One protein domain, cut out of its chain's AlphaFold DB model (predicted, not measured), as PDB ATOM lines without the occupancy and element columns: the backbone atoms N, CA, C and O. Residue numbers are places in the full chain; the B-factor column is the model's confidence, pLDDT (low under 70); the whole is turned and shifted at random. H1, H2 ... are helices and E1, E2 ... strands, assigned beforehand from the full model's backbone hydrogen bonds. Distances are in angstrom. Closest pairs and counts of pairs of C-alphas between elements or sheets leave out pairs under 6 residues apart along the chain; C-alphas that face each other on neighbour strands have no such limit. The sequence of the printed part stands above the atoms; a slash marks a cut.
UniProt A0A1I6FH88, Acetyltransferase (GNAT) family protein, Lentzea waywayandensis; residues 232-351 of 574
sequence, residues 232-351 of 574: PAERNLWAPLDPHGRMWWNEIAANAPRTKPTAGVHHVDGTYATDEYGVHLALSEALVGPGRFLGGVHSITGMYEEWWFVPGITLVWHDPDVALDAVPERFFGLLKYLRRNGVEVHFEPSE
ATOM      1  N   PRO A 232     -11.468 -35.834 -29.000       94.25
ATOM      2  CA  PRO A 232     -10.236 -35.240 -29.505       94.25
ATOM      3  C   PRO A 232      -9.224 -34.995 -28.381       94.25
ATOM      4  O   PRO A 232      -9.567 -34.425 -27.351       94.25
ATOM      5  N   ALA A 233      -7.982 -35.448 -28.569       92.38
ATOM      6  CA  ALA A 233      -6.918 -35.344 -27.562       92.38
ATOM      7  C   ALA A 233      -5.795 -34.369 -27.956       92.38
ATOM      8  O   ALA A 233      -4.946 -34.041 -27.128       92.38
ATOM      9  N   GLU A 234      -5.790 -33.910 -29.207       95.12
ATOM     10  CA  GLU A 234      -4.818 -32.967 -29.760       95.12
ATOM     11  C   GLU A 234      -5.498 -31.623 -30.020       95.12
ATOM     12  O   GLU A 234      -6.667 -31.587 -30.406       95.12
ATOM     13  N   ARG A 235      -4.763 -30.530 -29.790       95.62
ATOM     14  CA  ARG A 235      -5.246 -29.163 -30.024       95.62
ATOM     15  C   ARG A 235      -5.416 -28.881 -31.513       95.62
ATOM     16  O   ARG A 235      -4.741 -29.494 -32.340       95.62
ATOM     17  N   ASN A 236      -6.267 -27.911 -31.828       96.38
ATOM     18  CA  ASN A 236      -6.449 -27.340 -33.164       96.38
ATOM     19  C   ASN A 236      -6.926 -28.335 -34.236       96.38
ATOM     20  O   ASN A 236      -6.856 -28.044 -35.429       96.38
ATOM     21  N   LEU A 237      -7.467 -29.499 -33.858       96.31
ATOM     22  CA  LEU A 237      -8.056 -30.434 -34.828       96.31
ATOM     23  C   LEU A 237      -9.301 -29.855 -35.528       96.31
ATOM     24  O   LEU A 237      -9.678 -30.318 -36.603       96.31
ATOM     25  N   TRP A 238      -9.910 -28.829 -34.934       95.31
ATOM     26  CA  TRP A 238     -11.003 -28.043 -35.500       95.31
ATOM     27  C   TRP A 238     -10.533 -26.954 -36.480       95.31
ATOM     28  O   TRP A 238     -11.345 -26.439 -37.245       95.31
ATOM     29  N   ALA A 239      -9.245 -26.594 -36.490       96.38
ATOM     30  CA  ALA A 239      -8.729 -25.468 -37.271       96.38
ATOM     31  C   ALA A 239      -8.936 -25.589 -38.797       96.38
ATOM     32  O   ALA A 239      -9.279 -24.584 -39.416       96.38
ATOM     33  N   PRO A 240      -8.796 -26.774 -39.434       95.62
ATOM     34  CA  PRO A 240      -9.010 -26.912 -40.879       95.62
ATOM     35  C   PRO A 240     -10.477 -26.827 -41.324       95.62
ATOM     36  O   PRO A 240     -10.741 -26.881 -42.525       95.62
ATOM     37  N   LEU A 241     -11.423 -26.791 -40.382       94.56
ATOM     38  CA  LEU A 241     -12.851 -26.727 -40.680       94.56
ATOM     39  C   LEU A 241     -13.245 -25.316 -41.131       94.56
ATOM     40  O   LEU A 241     -12.553 -24.340 -40.850       94.56
ATOM     41  N   ASP A 242     -14.365 -25.211 -41.835       91.31
ATOM     42  CA  ASP A 242     -15.032 -23.933 -42.075       91.31
ATOM     43  C   ASP A 242     -15.811 -23.488 -40.810       91.31
ATOM     44  O   ASP A 242     -15.871 -24.242 -39.827       91.31
ATOM     45  N   PRO A 243     -16.392 -22.271 -40.785       89.00
ATOM     46  CA  PRO A 243     -17.134 -21.792 -39.618       89.00
ATOM     47  C   PRO A 243     -18.271 -22.736 -39.184       89.00
ATOM     48  O   PRO A 243     -18.423 -23.004 -37.994       89.00
ATOM     49  N   HIS A 244     -19.006 -23.326 -40.133       84.75
ATOM     50  CA  HIS A 244     -20.078 -24.289 -39.847       84.75
ATOM     51  C   HIS A 244     -19.538 -25.585 -39.223       84.75
ATOM     52  O   HIS A 244     -20.093 -26.111 -38.259       84.75
ATOM     53  N   GLY A 245     -18.413 -26.103 -39.712       90.81
ATOM     54  CA  GLY A 245     -17.735 -27.243 -39.107       90.81
ATOM     55  C   GLY A 245     -17.237 -26.937 -37.692       90.81
ATOM     56  O   GLY A 245     -17.348 -27.793 -36.813       90.81
ATOM     57  N   ARG A 246     -16.737 -25.721 -37.431       92.19
ATOM     58  CA  ARG A 246     -16.365 -25.275 -36.075       92.19
ATOM     59  C   ARG A 246     -17.579 -25.156 -35.148       92.19
ATOM     60  O   ARG A 246     -17.499 -25.631 -34.017       92.19
ATOM     61  N   MET A 247     -18.708 -24.636 -35.629       88.06
ATOM     62  CA  MET A 247     -19.986 -24.655 -34.903       88.06
ATOM     63  C   MET A 247     -20.365 -26.086 -34.497       88.06
ATOM     64  O   MET A 247     -20.575 -26.364 -33.317       88.06
ATOM     65  N   TRP A 248     -20.357 -27.030 -35.445       87.31
ATOM     66  CA  TRP A 248     -20.657 -28.441 -35.166       87.31
ATOM     67  C   TRP A 248     -19.644 -29.106 -34.229       87.31
ATOM     68  O   TRP A 248     -20.005 -29.985 -33.445       87.31
ATOM     69  N   TRP A 249     -18.372 -28.709 -34.286       92.12
ATOM     70  CA  TRP A 249     -17.373 -29.160 -33.318       92.12
ATOM     71  C   TRP A 249     -17.723 -28.691 -31.909       92.12
ATOM     72  O   TRP A 249     -17.652 -29.484 -30.968       92.12
ATOM     73  N   ASN A 250     -18.123 -27.427 -31.774       86.81
ATOM     74  CA  ASN A 250     -18.528 -26.840 -30.506       86.81
ATOM     75  C   ASN A 250     -19.775 -27.537 -29.929       86.81
ATOM     76  O   ASN A 250     -19.768 -27.946 -28.769       86.81
ATOM     77  N   GLU A 251     -20.786 -27.790 -30.766       82.94
ATOM     78  CA  GLU A 251     -22.004 -28.542 -30.418       82.94
ATOM     79  C   GLU A 251     -21.708 -29.936 -29.854       82.94
ATOM     80  O   GLU A 251     -22.227 -30.361 -28.817       82.94
ATOM     81  N   ILE A 252     -20.829 -30.682 -30.525       87.38
ATOM     82  CA  ILE A 252     -20.457 -32.025 -30.075       87.38
ATOM     83  C   ILE A 252     -19.619 -31.953 -28.794       87.38
ATOM     84  O   ILE A 252     -19.808 -32.769 -27.885       87.38
ATOM     85  N   ALA A 253     -18.726 -30.966 -28.680       87.88
ATOM     86  CA  ALA A 253     -17.947 -30.748 -27.468       87.88
ATOM     87  C   ALA A 253     -18.835 -30.425 -26.261       87.88
ATOM     88  O   ALA A 253     -18.543 -30.906 -25.163       87.88
ATOM     89  N   ALA A 254     -19.932 -29.687 -26.447       81.06
ATOM     90  CA  ALA A 254     -20.886 -29.362 -25.386       81.06
ATOM     91  C   ALA A 254     -21.556 -30.602 -24.769       81.06
ATOM     92  O   ALA A 254     -21.905 -30.600 -23.587       81.06
ATOM     93  N   ASN A 255     -21.653 -31.691 -25.539       77.56
ATOM     94  CA  ASN A 255     -22.151 -32.990 -25.087       77.56
ATOM     95  C   ASN A 255     -21.063 -33.875 -24.438       77.56
ATOM     96  O   ASN A 255     -21.359 -34.948 -23.900       77.56
ATOM     97  N   ALA A 256     -19.791 -33.469 -24.480       76.12
ATOM     98  CA  ALA A 256     -18.708 -34.184 -23.817       76.12
ATOM     99  C   ALA A 256     -18.735 -33.962 -22.288       76.12
ATOM    100  O   ALA A 256     -19.297 -32.979 -21.799       76.12
ATOM    101  N   PRO A 257     -18.113 -34.854 -21.488       78.31
ATOM    102  CA  PRO A 257     -18.050 -34.685 -20.041       78.31
ATOM    103  C   PRO A 257     -17.472 -33.324 -19.631       78.31
ATOM    104  O   PRO A 257     -16.307 -33.013 -19.911       78.31
ATOM    105  N   ARG A 258     -18.287 -32.538 -18.917       79.00
ATOM    106  CA  ARG A 258     -17.912 -31.202 -18.446       79.00
ATOM    107  C   ARG A 258     -16.670 -31.258 -17.564       79.00
ATOM    108  O   ARG A 258     -16.493 -32.159 -16.745       79.00
ATOM    109  N   THR A 259     -15.792 -30.283 -17.752       83.69
ATOM    110  CA  THR A 259     -14.527 -30.148 -17.025       83.69
ATOM    111  C   THR A 259     -14.404 -28.711 -16.566       83.69
ATOM    112  O   THR A 259     -14.758 -27.805 -17.310       83.69
ATOM    113  N   LYS A 260     -13.945 -28.498 -15.332       83.19
ATOM    114  CA  LYS A 260     -13.747 -27.147 -14.809       83.19
ATOM    115  C   LYS A 260     -12.338 -26.659 -15.139       83.19
ATOM    116  O   LYS A 260     -11.411 -27.471 -15.049       83.19
ATOM    117  N   PRO A 261     -12.166 -25.370 -15.473       87.31
ATOM    118  CA  PRO A 261     -10.839 -24.787 -15.567       87.31
ATOM    119  C   PRO A 261     -10.142 -24.835 -14.200       87.31
ATOM    120  O   PRO A 261     -10.784 -24.841 -13.145       87.31
ATOM    121  N   THR A 262      -8.815 -24.889 -14.219       90.31
ATOM    122  CA  THR A 262      -7.970 -24.834 -13.019       90.31
ATOM    123  C   THR A 262      -7.340 -23.456 -12.886       90.31
ATOM    124  O   THR A 262      -7.130 -22.793 -13.887       90.31
ATOM    125  N   ALA A 263      -6.988 -23.036 -11.671       92.88
ATOM    126  CA  ALA A 263      -6.170 -21.838 -11.493       92.88
ATOM    127  C   ALA A 263      -4.773 -22.038 -12.111       92.88
ATOM    128  O   ALA A 263      -4.242 -23.154 -12.096       92.88
ATOM    129  N   GLY A 264      -4.162 -20.960 -12.596       95.88
ATOM    130  CA  GLY A 264      -2.852 -20.974 -13.241       95.88
ATOM    131  C   GLY A 264      -2.818 -20.192 -14.551       95.88
ATOM    132  O   GLY A 264      -3.782 -19.528 -14.926       95.88
ATOM    133  N   VAL A 265      -1.676 -20.280 -15.238       97.94
ATOM    134  CA  VAL A 265      -1.458 -19.628 -16.535       97.94
ATOM    135  C   VAL A 265      -1.882 -20.570 -17.659       97.94
ATOM    136  O   VAL A 265      -1.383 -21.693 -17.757       97.94
ATOM    137  N   HIS A 266      -2.779 -20.096 -18.515       97.19
ATOM    138  CA  HIS A 266      -3.319 -20.811 -19.663       97.19
ATOM    139  C   HIS A 266      -2.982 -20.054 -20.947       97.19
ATOM    140  O   HIS A 266      -3.298 -18.877 -21.083       97.19
ATOM    141  N   HIS A 267      -2.357 -20.744 -21.898       97.94
ATOM    142  CA  HIS A 267      -2.023 -20.168 -23.199       97.94
ATOM    143  C   HIS A 267      -3.098 -20.526 -24.229       97.94
ATOM    144  O   HIS A 267      -3.379 -21.714 -24.454       97.94
ATOM    145  N   VAL A 268      -3.679 -19.490 -24.831       97.94
ATOM    146  CA  VAL A 268      -4.624 -19.583 -25.947       97.94
ATOM    147  C   VAL A 268      -3.849 -19.425 -27.244       97.94
ATOM    148  O   VAL A 268      -3.105 -18.464 -27.407       97.94
ATOM    149  N   ASP A 269      -4.010 -20.386 -28.148       97.94
ATOM    150  CA  ASP A 269      -3.472 -20.320 -29.504       97.94
ATOM    151  C   ASP A 269      -4.496 -19.611 -30.401       97.94
ATOM    152  O   ASP A 269      -5.501 -20.209 -30.790       97.94
ATOM    153  N   GLY A 270      -4.289 -18.317 -30.658       97.25
ATOM    154  CA  GLY A 270      -5.200 -17.493 -31.452       97.25
ATOM    155  C   GLY A 270      -4.992 -17.592 -32.961       97.25
ATOM    156  O   GLY A 270      -5.815 -17.058 -33.701       97.25
ATOM    157  N   THR A 271      -3.983 -18.334 -33.443       97.75
ATOM    158  CA  THR A 271      -3.651 -18.443 -34.880       97.75
ATOM    159  C   THR A 271      -4.855 -18.857 -35.747       97.75
ATOM    160  O   THR A 271      -4.934 -18.503 -36.924       97.75
ATOM    161  N   TYR A 272      -5.808 -19.609 -35.183       96.19
ATOM    162  CA  TYR A 272      -6.984 -20.137 -35.889       96.19
ATOM    163  C   TYR A 272      -8.314 -19.504 -35.453       96.19
ATOM    164  O   TYR A 272      -9.382 -19.981 -35.843       96.19
ATOM    165  N   ALA A 273      -8.277 -18.440 -34.650       95.50
ATOM    166  CA  ALA A 273      -9.457 -17.763 -34.119       95.50
ATOM    167  C   ALA A 273     -10.094 -16.806 -35.151       95.50
ATOM    168  O   ALA A 273     -10.235 -15.612 -34.914       95.50
ATOM    169  N   THR A 274     -10.461 -17.335 -36.320       95.62
ATOM    170  CA  THR A 274     -10.895 -16.558 -37.499       95.62
ATOM    171  C   THR A 274     -12.406 -16.326 -37.591       95.62
ATOM    172  O   THR A 274     -12.891 -15.808 -38.590       95.62
ATOM    173  N   ASP A 275     -13.168 -16.791 -36.608       91.62
ATOM    174  CA  ASP A 275     -14.605 -16.566 -36.448       91.62
ATOM    175  C   ASP A 275     -14.985 -16.790 -34.978       91.62
ATOM    176  O   ASP A 275     -14.144 -17.170 -34.155       91.62
ATOM    177  N   GLU A 276     -16.250 -16.557 -34.630       85.88
ATOM    178  CA  GLU A 276     -16.725 -16.657 -33.247       85.88
ATOM    179  C   GLU A 276     -16.541 -18.058 -32.642       85.88
ATOM    180  O   GLU A 276     -16.188 -18.189 -31.466       85.88
ATOM    181  N   TYR A 277     -16.704 -19.111 -33.448       88.56
ATOM    182  CA  TYR A 277     -16.518 -20.484 -32.997       88.56
ATOM    183  C   TYR A 277     -15.034 -20.797 -32.830       88.56
ATOM    184  O   TYR A 277     -14.657 -21.439 -31.856       88.56
ATOM    185  N   GLY A 278     -14.171 -20.307 -33.722       93.62
ATOM    186  CA  GLY A 278     -12.718 -20.428 -33.595       93.62
ATOM    187  C   GLY A 278     -12.188 -19.780 -32.314       93.62
ATOM    188  O   GLY A 278     -11.399 -20.396 -31.599       93.62
ATOM    189  N   VAL A 279     -12.678 -18.581 -31.978       93.31
ATOM    190  CA  VAL A 279     -12.366 -17.886 -30.715       93.31
ATOM    191  C   VAL A 279     -12.763 -18.742 -29.506       93.31
ATOM    192  O   VAL A 279     -11.953 -18.961 -28.600       93.31
ATOM    193  N   HIS A 280     -13.993 -19.264 -29.490       89.06
ATOM    194  CA  HIS A 280     -14.489 -20.076 -28.372       89.06
ATOM    195  C   HIS A 280     -13.749 -21.413 -28.239       89.06
ATOM    196  O   HIS A 280     -13.391 -21.820 -27.129       89.06
ATOM    197  N   LEU A 281     -13.461 -22.079 -29.358       92.56
ATOM    198  CA  LEU A 281     -12.738 -23.346 -29.380       92.56
ATOM    199  C   LEU A 281     -11.298 -23.177 -28.892       92.56
ATOM    200  O   LEU A 281     -10.863 -23.957 -28.044       92.56
ATOM    201  N   ALA A 282     -10.587 -22.138 -29.338       95.50
ATOM    202  CA  ALA A 282      -9.241 -21.831 -28.857       95.50
ATOM    203  C   ALA A 282      -9.222 -21.606 -27.335       95.50
ATOM    204  O   ALA A 282      -8.396 -22.185 -26.618       95.50
ATOM    205  N   LEU A 283     -10.178 -20.823 -26.822       93.25
ATOM    206  CA  LEU A 283     -10.336 -20.578 -25.388       93.25
ATOM    207  C   LEU A 283     -10.661 -21.869 -24.615       93.25
ATOM    208  O   LEU A 283     -10.053 -22.149 -23.578       93.25
ATOM    209  N   SER A 284     -11.594 -22.676 -25.125       91.38
ATOM    210  CA  SER A 284     -11.982 -23.952 -24.519       91.38
ATOM    211  C   SER A 284     -10.797 -24.917 -24.448       91.38
ATOM    212  O   SER A 284     -10.518 -25.483 -23.388       91.38
ATOM    213  N   GLU A 285     -10.022 -25.057 -25.524       94.81
ATOM    214  CA  GLU A 285      -8.838 -25.918 -25.524       94.81
ATOM    215  C   GLU A 285      -7.748 -25.433 -24.562       94.81
ATOM    216  O   GLU A 285      -7.066 -26.253 -23.938       94.81
ATOM    217  N   ALA A 286      -7.592 -24.118 -24.399       95.12
ATOM    218  CA  ALA A 286      -6.654 -23.542 -23.444       95.12
ATOM    219  C   ALA A 286      -7.030 -23.843 -21.988       95.12
ATOM    220  O   ALA A 286      -6.156 -24.205 -21.190       95.12
ATOM    221  N   LEU A 287      -8.314 -23.715 -21.650       91.69
ATOM    222  CA  LEU A 287      -8.805 -23.769 -20.273       91.69
ATOM    223  C   LEU A 287      -9.197 -25.171 -19.801       91.69
ATOM    224  O   LEU A 287      -8.921 -25.528 -18.655       91.69
ATOM    225  N   VAL A 288      -9.829 -25.968 -20.662       90.88
ATOM    226  CA  VAL A 288     -10.360 -27.298 -20.311       90.88
ATOM    227  C   VAL A 288      -9.796 -28.427 -21.174       90.88
ATOM    228  O   VAL A 288      -9.965 -29.600 -20.836       90.88
ATOM    229  N   GLY A 289      -9.032 -28.102 -22.217       93.12
ATOM    230  CA  GLY A 289      -8.317 -29.065 -23.051       93.12
ATOM    231  C   GLY A 289      -9.061 -29.464 -24.331       93.12
ATOM    232  O   GLY A 289     -10.236 -29.136 -24.496       93.12
ATOM    233  N   PRO A 290      -8.384 -30.182 -25.246       94.06
ATOM    234  CA  PRO A 290      -8.953 -30.620 -26.519       94.06
ATOM    235  C   PRO A 290     -10.250 -31.410 -26.375       94.06
ATOM    236  O   PRO A 290     -10.404 -32.209 -25.445       94.06
ATOM    237  N   GLY A 291     -11.184 -31.184 -27.305       89.81
ATOM    238  CA  GLY A 291     -12.462 -31.900 -27.334       89.81
ATOM    239  C   GLY A 291     -13.322 -31.676 -26.085       89.81
ATOM    240  O   GLY A 291     -14.148 -32.527 -25.745       89.81
ATOM    241  N   ARG A 292     -13.106 -30.570 -25.368       88.69
ATOM    242  CA  ARG A 292     -13.908 -30.178 -24.212       88.69
ATOM    243  C   ARG A 292     -14.552 -28.834 -24.445       88.69
ATOM    244  O   ARG A 292     -14.067 -28.016 -25.216       88.69
ATOM    245  N   PHE A 293     -15.637 -28.637 -23.723       83.81
ATOM    246  CA  PHE A 293     -16.449 -27.448 -23.810       83.81
ATOM    247  C   PHE A 293     -16.435 -26.725 -22.475       83.81
ATOM    248  O   PHE A 293     -16.745 -27.313 -21.434       83.81
ATOM    249  N   LEU A 294     -16.020 -25.464 -22.518       78.81
ATOM    250  CA  LEU A 294     -15.905 -24.621 -21.338       78.81
ATOM    251  C   LEU A 294     -17.280 -24.150 -20.830       78.81
ATOM    252  O   LEU A 294     -17.457 -24.022 -19.620       78.81
ATOM    253  N   GLY A 295     -18.261 -23.981 -21.726       70.19
ATOM    254  CA  GLY A 295     -19.612 -23.514 -21.406       70.19
ATOM    255  C   GLY A 295     -20.262 -22.706 -22.539       70.19
ATOM    256  O   GLY A 295     -19.580 -22.320 -23.485       70.19
ATOM    257  N   GLY A 296     -21.583 -22.506 -22.392       56.97
ATOM    258  CA  GLY A 296     -22.613 -21.842 -23.222       56.97
ATOM    259  C   GLY A 296     -22.435 -21.630 -24.733       56.97
ATOM    260  O   GLY A 296     -21.501 -20.997 -25.216       56.97
ATOM    261  N   VAL A 297     -23.400 -22.186 -25.467       40.81
ATOM    262  CA  VAL A 297     -23.448 -22.167 -26.926       40.81
ATOM    263  C   VAL A 297     -24.506 -21.182 -27.433       40.81
ATOM    264  O   VAL A 297     -25.564 -21.056 -26.820       40.81
ATOM    265  N   HIS A 298     -24.195 -20.611 -28.601       42.97
ATOM    266  CA  HIS A 298     -25.045 -19.998 -29.644       42.97
ATOM    267  C   HIS A 298     -25.117 -18.498 -29.743       42.97
ATOM    268  O   HIS A 298     -25.393 -17.985 -30.820       42.97
ATOM    269  N   SER A 299     -24.727 -17.787 -28.708       40.81
ATOM    270  CA  SER A 299     -24.343 -16.404 -28.880       40.81
ATOM    271  C   SER A 299     -23.571 -15.972 -27.657       40.81
ATOM    272  O   SER A 299     -23.840 -16.399 -26.534       40.81
ATOM    273  N   ILE A 300     -22.682 -15.014 -27.847       43.50
ATOM    274  CA  ILE A 300     -22.166 -14.177 -26.763       43.50
ATOM    275  C   ILE A 300     -23.327 -13.351 -26.122       43.50
ATOM    276  O   ILE A 300     -23.089 -12.432 -25.354       43.50
ATOM    277  N   THR A 301     -24.604 -13.689 -26.386       39.09
ATOM    278  CA  THR A 301     -25.818 -13.009 -25.920       39.09
ATOM    279  C   THR A 301     -26.870 -13.935 -25.274       39.09
ATOM    280  O   THR A 301     -27.869 -13.430 -24.767       39.09
ATOM    281  N   GLY A 302     -26.675 -15.261 -25.196       38.59
ATOM    282  CA  GLY A 302     -27.717 -16.183 -24.716       38.59
ATOM    283  C   GLY A 302     -27.166 -17.414 -24.011       38.59
ATOM    284  O   GLY A 302     -26.991 -18.458 -24.631       38.59
ATOM    285  N   MET A 303     -26.880 -17.327 -22.706       51.47
ATOM    286  CA  MET A 303     -26.283 -18.449 -21.972       51.47
ATOM    287  C   MET A 303     -26.933 -18.659 -20.600       51.47
ATOM    288  O   MET A 303     -26.822 -17.832 -19.699       51.47
ATOM    289  N   TYR A 304     -27.591 -19.815 -20.452       39.94
ATOM    290  CA  TYR A 304     -28.092 -20.351 -19.188       39.94
ATOM    291  C   TYR A 304     -27.014 -21.216 -18.506       39.94
ATOM    292  O   TYR A 304     -26.401 -22.077 -19.138       39.94
ATOM    293  N   GLU A 305     -26.863 -20.988 -17.199       41.97
ATOM    294  CA  GLU A 305     -26.046 -21.699 -16.197       41.97
ATOM    295  C   GLU A 305     -24.540 -21.357 -16.093       41.97
ATOM    296  O   GLU A 305     -23.690 -21.826 -16.847       41.97
ATOM    297  N   GLU A 306     -24.254 -20.569 -15.046       47.03
ATOM    298  CA  GLU A 306     -23.086 -20.560 -14.145       47.03
ATOM    299  C   GLU A 306     -21.760 -21.106 -14.690       47.03
ATOM    300  O   GLU A 306     -21.399 -22.273 -14.499       47.03
ATOM    301  N   TRP A 307     -20.956 -20.214 -15.264       55.34
ATOM    302  CA  TRP A 307     -19.564 -20.514 -15.568       55.34
ATOM    303  C   TRP A 307     -18.726 -20.659 -14.298       55.34
ATOM    304  O   TRP A 307     -18.759 -19.832 -13.388       55.34
ATOM    305  N   TRP A 308     -17.934 -21.730 -14.265       57.38
ATOM    306  CA  TRP A 308     -17.109 -22.152 -13.132       57.38
ATOM    307  C   TRP A 308     -15.696 -21.564 -13.166       57.38
ATOM    308  O   TRP A 308     -14.738 -22.299 -12.899       57.38
ATOM    309  N   PHE A 309     -15.534 -20.281 -13.509       73.19
ATOM    310  CA  PHE A 309     -14.218 -19.658 -13.363       73.19
ATOM    311  C   PHE A 309     -13.804 -19.736 -11.897       73.19
ATOM    312  O   PHE A 309     -14.528 -19.326 -10.988       73.19
ATOM    313  N   VAL A 310     -12.650 -20.349 -11.664       79.50
ATOM    314  CA  VAL A 310     -12.045 -20.390 -10.341       79.50
ATOM    315  C   VAL A 310     -11.127 -19.176 -10.205       79.50
ATOM    316  O   VAL A 310     -10.482 -18.804 -11.185       79.50
ATOM    317  N   PRO A 311     -11.032 -18.552  -9.019       85.75
ATOM    318  CA  PRO A 311     -10.094 -17.456  -8.813       85.75
ATOM    319  C   PRO A 311      -8.654 -17.852  -9.177       85.75
ATOM    320  O   PRO A 311      -8.220 -18.965  -8.865       85.75
ATOM    321  N   GLY A 312      -7.905 -16.924  -9.779       92.12
ATOM    322  CA  GLY A 312      -6.486 -17.107 -10.104       92.12
ATOM    323  C   GLY A 312      -6.212 -17.765 -11.459       92.12
ATOM    324  O   GLY A 312      -5.225 -18.489 -11.590       92.12
ATOM    325  N   ILE A 313      -7.085 -17.561 -12.446       94.56
ATOM    326  CA  ILE A 313      -6.815 -17.901 -13.849       94.56
ATOM    327  C   ILE A 313      -6.163 -16.693 -14.525       94.56
ATOM    328  O   ILE A 313      -6.705 -15.589 -14.472       94.56
ATOM    329  N   THR A 314      -5.050 -16.936 -15.211       96.75
ATOM    330  CA  THR A 314      -4.391 -15.969 -16.092       96.75
ATOM    331  C   THR A 314      -4.368 -16.541 -17.508       96.75
ATOM    332  O   THR A 314      -3.847 -17.633 -17.731       96.75
ATOM    333  N   LEU A 315      -4.933 -15.822 -18.470       96.31
ATOM    334  CA  LEU A 315      -4.916 -16.145 -19.890       96.31
ATOM    335  C   LEU A 315      -3.826 -15.345 -20.597       96.31
ATOM    336  O   LEU A 315      -3.723 -14.135 -20.425       96.31
ATOM    337  N   VAL A 316      -3.047 -16.029 -21.428       97.94
ATOM    338  CA  VAL A 316      -2.121 -15.416 -22.383       97.94
ATOM    339  C   VAL A 316      -2.609 -15.775 -23.778       97.94
ATOM    340  O   VAL A 316      -2.557 -16.946 -24.163       97.94
ATOM    341  N   TRP A 317      -3.129 -14.789 -24.499       98.00
ATOM    342  CA  TRP A 317      -3.666 -14.955 -25.842       98.00
ATOM    343  C   TRP A 317      -2.599 -14.635 -26.884       98.00
ATOM    344  O   TRP A 317      -2.165 -13.490 -27.001       98.00
ATOM    345  N   HIS A 318      -2.181 -15.658 -27.628       98.31
ATOM    346  CA  HIS A 318      -1.231 -15.524 -28.732       98.31
ATOM    347  C   HIS A 318      -1.953 -15.142 -30.020       98.31
ATOM    348  O   HIS A 318      -3.054 -15.636 -30.250       98.31
ATOM    349  N   ASP A 319      -1.336 -14.301 -30.848       97.25
ATOM    350  CA  ASP A 319      -1.875 -13.849 -32.143       97.25
ATOM    351  C   ASP A 319      -3.298 -13.240 -32.025       97.25
ATOM    352  O   ASP A 319      -4.251 -13.707 -32.662       97.25
ATOM    353  N   PRO A 320      -3.502 -12.234 -31.146       95.81
ATOM    354  CA  PRO A 320      -4.817 -11.626 -30.931       95.81
ATOM    355  C   PRO A 320      -5.340 -10.867 -32.154       95.81
ATOM    356  O   PRO A 320      -6.554 -10.730 -32.302       95.81
ATOM    357  N   ASP A 321      -4.449 -10.404 -33.033       95.69
ATOM    358  CA  ASP A 321      -4.758  -9.696 -34.276       95.69
ATOM    359  C   ASP A 321      -5.695 -10.507 -35.177       95.69
ATOM    360  O   ASP A 321      -6.627  -9.950 -35.749       95.69
ATOM    361  N   VAL A 322      -5.543 -11.834 -35.207       97.31
ATOM    362  CA  VAL A 322      -6.424 -12.729 -35.973       97.31
ATOM    363  C   VAL A 322      -7.891 -12.579 -35.552       97.31
ATOM    364  O   VAL A 322      -8.769 -12.444 -36.405       97.31
ATOM    365  N   ALA A 323      -8.165 -12.581 -34.246       95.38
ATOM    366  CA  ALA A 323      -9.525 -12.449 -33.721       95.38
ATOM    367  C   ALA A 323     -10.023 -10.997 -33.765       95.38
ATOM    368  O   ALA A 323     -11.206 -10.764 -34.019       95.38
ATOM    369  N   LEU A 324      -9.127 -10.026 -33.551       93.00
ATOM    370  CA  LEU A 324      -9.428  -8.596 -33.661       93.00
ATOM    371  C   LEU A 324      -9.828  -8.199 -35.085       93.00
ATOM    372  O   LEU A 324     -10.732  -7.386 -35.249       93.00
ATOM    373  N   ASP A 325      -9.209  -8.792 -36.103       94.38
ATOM    374  CA  ASP A 325      -9.549  -8.532 -37.501       94.38
ATOM    375  C   ASP A 325     -10.815  -9.282 -37.931       94.38
ATOM    376  O   ASP A 325     -11.633  -8.751 -38.686       94.38
ATOM    377  N   ALA A 326     -10.988 -10.524 -37.468       93.19
ATOM    378  CA  ALA A 326     -12.081 -11.377 -37.921       93.19
ATOM    379  C   ALA A 326     -13.418 -11.093 -37.222       93.19
ATOM    380  O   ALA A 326     -14.462 -11.060 -37.873       93.19
ATOM    381  N   VAL A 327     -13.404 -10.932 -35.896       90.12
ATOM    382  CA  VAL A 327     -14.608 -10.823 -35.054       90.12
ATOM    383  C   VAL A 327     -14.407  -9.836 -33.888       90.12
ATOM    384  O   VAL A 327     -14.616 -10.206 -32.728       90.12
ATOM    385  N   PRO A 328     -14.045  -8.564 -34.160       89.06
ATOM    386  CA  PRO A 328     -13.611  -7.594 -33.146       89.06
ATOM    387  C   PRO A 328     -14.597  -7.425 -31.988       89.06
ATOM    388  O   PRO A 328     -14.205  -7.524 -30.828       89.06
ATOM    389  N   GLU A 329     -15.881  -7.210 -32.286       84.06
ATOM    390  CA  GLU A 329     -16.898  -6.928 -31.261       84.06
ATOM    391  C   GLU A 329     -17.164  -8.139 -30.359       84.06
ATOM    392  O   GLU A 329     -17.246  -8.020 -29.136       84.06
ATOM    393  N   ARG A 330     -17.236  -9.333 -30.959       82.50
ATOM    394  CA  ARG A 330     -17.425 -10.601 -30.239       82.50
ATOM    395  C   ARG A 330     -16.209 -10.928 -29.381       82.50
ATOM    396  O   ARG A 330     -16.354 -11.301 -28.217       82.50
ATOM    397  N   PHE A 331     -15.011 -10.748 -29.931       89.44
ATOM    398  CA  PHE A 331     -13.776 -10.964 -29.196       89.44
ATOM    399  C   PHE A 331     -13.649  -9.982 -28.025       89.44
ATOM    400  O   PHE A 331     -13.398 -10.408 -26.899       89.44
ATOM    401  N   PHE A 332     -13.935  -8.695 -28.242       88.75
ATOM    402  CA  PHE A 332     -13.947  -7.685 -27.183       88.75
ATOM    403  C   PHE A 332     -14.937  -8.038 -26.064       88.75
ATOM    404  O   PHE A 332     -14.561  -8.045 -24.889       88.75
ATOM    405  N   GLY A 333     -16.179  -8.397 -26.413       82.81
ATOM    406  CA  GLY A 333     -17.207  -8.799 -25.448       82.81
ATOM    407  C   GLY A 333     -16.792 -10.005 -24.597       82.81
ATOM    408  O   GLY A 333     -16.937  -9.987 -23.373       82.81
ATOM    409  N   LEU A 334     -16.189 -11.024 -25.219       85.69
ATOM    410  CA  LEU A 334     -15.659 -12.193 -24.514       85.69
ATOM    411  C   LEU A 334     -14.559 -11.816 -23.512       85.69
ATOM    412  O   LEU A 334     -14.588 -12.246 -22.358       85.69
ATOM    413  N   LEU A 335     -13.580 -11.021 -23.939       89.25
ATOM    414  CA  LEU A 335     -12.456 -10.621 -23.093       89.25
ATOM    415  C   LEU A 335     -12.910  -9.751 -21.918       89.25
ATOM    416  O   LEU A 335     -12.437  -9.926 -20.791       89.25
ATOM    417  N   LYS A 336     -13.879  -8.865 -22.163       86.94
ATOM    418  CA  LYS A 336     -14.507  -8.037 -21.133       86.94
ATOM    419  C   LYS A 336     -15.190  -8.913 -20.092       86.94
ATOM    420  O   LYS A 336     -14.965  -8.743 -18.893       86.94
ATOM    421  N   TYR A 337     -15.959  -9.902 -20.542       83.06
ATOM    422  CA  TYR A 337     -16.595 -10.869 -19.660       83.06
ATOM    423  C   TYR A 337     -15.580 -11.641 -18.811       83.06
ATOM    424  O   TYR A 337     -15.762 -11.757 -17.597       83.06
ATOM    425  N   LEU A 338     -14.493 -12.128 -19.416       86.38
ATOM    426  CA  LEU A 338     -13.430 -12.840 -18.704       86.38
ATOM    427  C   LEU A 338     -12.837 -11.976 -17.581       86.38
ATOM    428  O   LEU A 338     -12.817 -12.411 -16.426       86.38
ATOM    429  N   ARG A 339     -12.444 -10.729 -17.880       89.12
ATOM    430  CA  ARG A 339     -11.898  -9.795 -16.878       89.12
ATOM    431  C   ARG A 339     -12.894  -9.494 -15.760       89.12
ATOM    432  O   ARG A 339     -12.535  -9.565 -14.584       89.12
ATOM    433  N   ARG A 340     -14.167  -9.256 -16.095       84.00
ATOM    434  CA  ARG A 340     -15.240  -9.050 -15.105       84.00
ATOM    435  C   ARG A 340     -15.457 -10.247 -14.176       84.00
ATOM    436  O   ARG A 340     -15.887 -10.064 -13.040       84.00
ATOM    437  N   ASN A 341     -15.135 -11.458 -14.627       81.62
ATOM    438  CA  ASN A 341     -15.227 -12.686 -13.831       81.62
ATOM    439  C   ASN A 341     -13.892 -13.078 -13.173       81.62
ATOM    440  O   ASN A 341     -13.718 -14.218 -12.742       81.62
ATOM    441  N   GLY A 342     -12.958 -12.128 -13.056       86.94
ATOM    442  CA  GLY A 342     -11.709 -12.304 -12.317       86.94
ATOM    443  C   GLY A 342     -10.651 -13.126 -13.052       86.94
ATOM    444  O   GLY A 342      -9.747 -13.655 -12.402       86.94
ATOM    445  N   VAL A 343     -10.764 -13.254 -14.376       89.81
ATOM    446  CA  VAL A 343      -9.723 -13.842 -15.223       89.81
ATOM    447  C   VAL A 343      -8.775 -12.736 -15.680       89.81
ATOM    448  O   VAL A 343      -9.190 -11.782 -16.335       89.81
ATOM    449  N   GLU A 344      -7.493 -12.865 -15.354       94.12
ATOM    450  CA  GLU A 344      -6.462 -11.972 -15.888       94.12
ATOM    451  C   GLU A 344      -6.218 -12.314 -17.361       94.12
ATOM    452  O   GLU A 344      -6.150 -13.489 -17.714       94.12
ATOM    453  N   VAL A 345      -6.091 -11.311 -18.230       93.81
ATOM    454  CA  VAL A 345      -5.896 -11.510 -19.675       93.81
ATOM    455  C   VAL A 345      -4.719 -10.668 -20.149       93.81
ATOM    456  O   VAL A 345      -4.735  -9.447 -19.971       93.81
ATOM    457  N   HIS A 346      -3.761 -11.322 -20.800       95.31
ATOM    458  CA  HIS A 346      -2.598 -10.730 -21.456       95.31
ATOM    459  C   HIS A 346      -2.518 -11.160 -22.922       95.31
ATOM    460  O   HIS A 346      -2.987 -12.244 -23.276       95.31
ATOM    461  N   PHE A 347      -1.868 -10.343 -23.746       97.06
ATOM    462  CA  PHE A 347      -1.702 -10.584 -25.177       97.06
ATOM    463  C   PHE A 347      -0.231 -10.767 -25.565       97.06
ATOM    464  O   PHE A 347       0.656 -10.095 -25.031       97.06
ATOM    465  N   GLU A 348       0.025 -11.671 -26.510       96.69
ATOM    466  CA  GLU A 348       1.328 -11.859 -27.150       96.69
ATOM    467  C   GLU A 348       1.165 -11.854 -28.691       96.69
ATOM    468  O   GLU A 348       0.619 -12.810 -29.242       96.69
ATOM    469  N   PRO A 349       1.640 -10.810 -29.409       94.81
ATOM    470  CA  PRO A 349       2.256  -9.583 -28.893       94.81
ATOM    471  C   PRO A 349       1.281  -8.728 -28.068       94.81
ATOM    472  O   PRO A 349       0.068  -8.864 -28.172       94.81
ATOM    473  N   SER A 350       1.830  -7.850 -27.227       91.94
ATOM    474  CA  SER A 350       1.038  -6.919 -26.416       91.94
ATOM    475  C   SER A 350       0.275  -5.924 -27.291       91.94
ATOM    476  O   SER A 350       0.879  -5.364 -28.209       91.94
ATOM    477  N   GLU A 351      -0.960  -5.599 -26.910       89.94
ATOM    478  CA  GLU A 351      -1.834  -4.636 -27.599       89.94
ATOM    479  C   GLU A 351      -2.296  -3.525 -26.625       89.94
ATOM    480  O   GLU A 351      -3.428  -3.557 -26.141       89.94
TER     481      GLU A 351
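What this domain is: This is residues 232 to 351 of the 574 residues of the protein "Acetyltransferase (GNAT) family protein" of Lentzea waywayandensis (UniProt A0A1I6FH88). A small wall of three parallel strands, E1, E2 and E3, has helices H2 and H4 over one face and no named helix over the other. H1 packs on H2 away from the sheet, H3 sits by the ends of the strands E2 and E3, and a long loop links H2 to E2. The printed part has 120 residues, with four named helices and three named strands in the order H1 E1 H2 E2 H3 H4 E3; the sheet order is E1 E2 E3, and the class is mixed, helices and strands. The whole is compact, with a radius of gyration of the C-alphas of 13.0 A, and rounded, spanning 30 by 29 by 28 A.

How they stand to each other: Start at the inner strand E2, residues 313 to 318. Beside it is the edge strand E1, residues 264 to 269, parallel at 24 degrees; look for N 266 and O 314, 2.8 A apart, within hydrogen-bond range. The other edge strand, E3, residues 344 to 348, is parallel to E2 at 19 degrees, with N 315 and O 344 at 2.7 A. H2, residues 276 to 287, lies over E1 at a height over the sheet of 9.1 A; the closest C-alphas, those of Val 268 and Ala 286, are 5.1 A apart. H4, residues 328 to 340, is on the same face, over E3, and runs along the strands at 12 degrees on the local plane; the closest C-alphas, of Arg 339 and Val 345, are 6.8 A apart. These are two layers, helices on one face of a sheet. E1, H2, E2 form a strand-helix-strand unit, two parallel neighbour strands with a helix between, and its crossover is right-handed. E2, H3, residues 320 to 326, H4 and E3 form a second, also right-handed. H2 and H4 only just touch, only at their ends, with 3 pairs of C-alphas within 8 A, the closest Glu 276 and Arg 330 at 6.8 A. H1, residues 243 to 254, is not on the sheet; it touches residues 277 to 281 of H2 at a steep tilt of 39 degrees, the closest C-alphas being Arg 246 and Tyr 277 at 5.7 A. H3 only grazes the sheet with residues 320 to 321. In H1, H2, H3 and H4 every O i to N i+4 pair is within hydrogen-bond range.

Where its parts are: Find C-alpha 243 at (-17.134, -21.792, -39.618), where H1 begins its 16.6 A. E1 measures 16.3 A, H2 16.8 A, E2 16.1 A, H3 10.1 A and H4 18.2 A. E3, 13.7 A, ends at C-alpha 348, (1.328, -11.859, -27.150).

The domain as a whole: The farthest C-alphas, of Asn 255 and Glu 351, are 35.0 A apart. The printed part has no cut. The link from H2 to E2, residues 288 to 312, is long; within it residues 296 to 308 have pLDDT under 70, against a mean of 85.7 for the printed part.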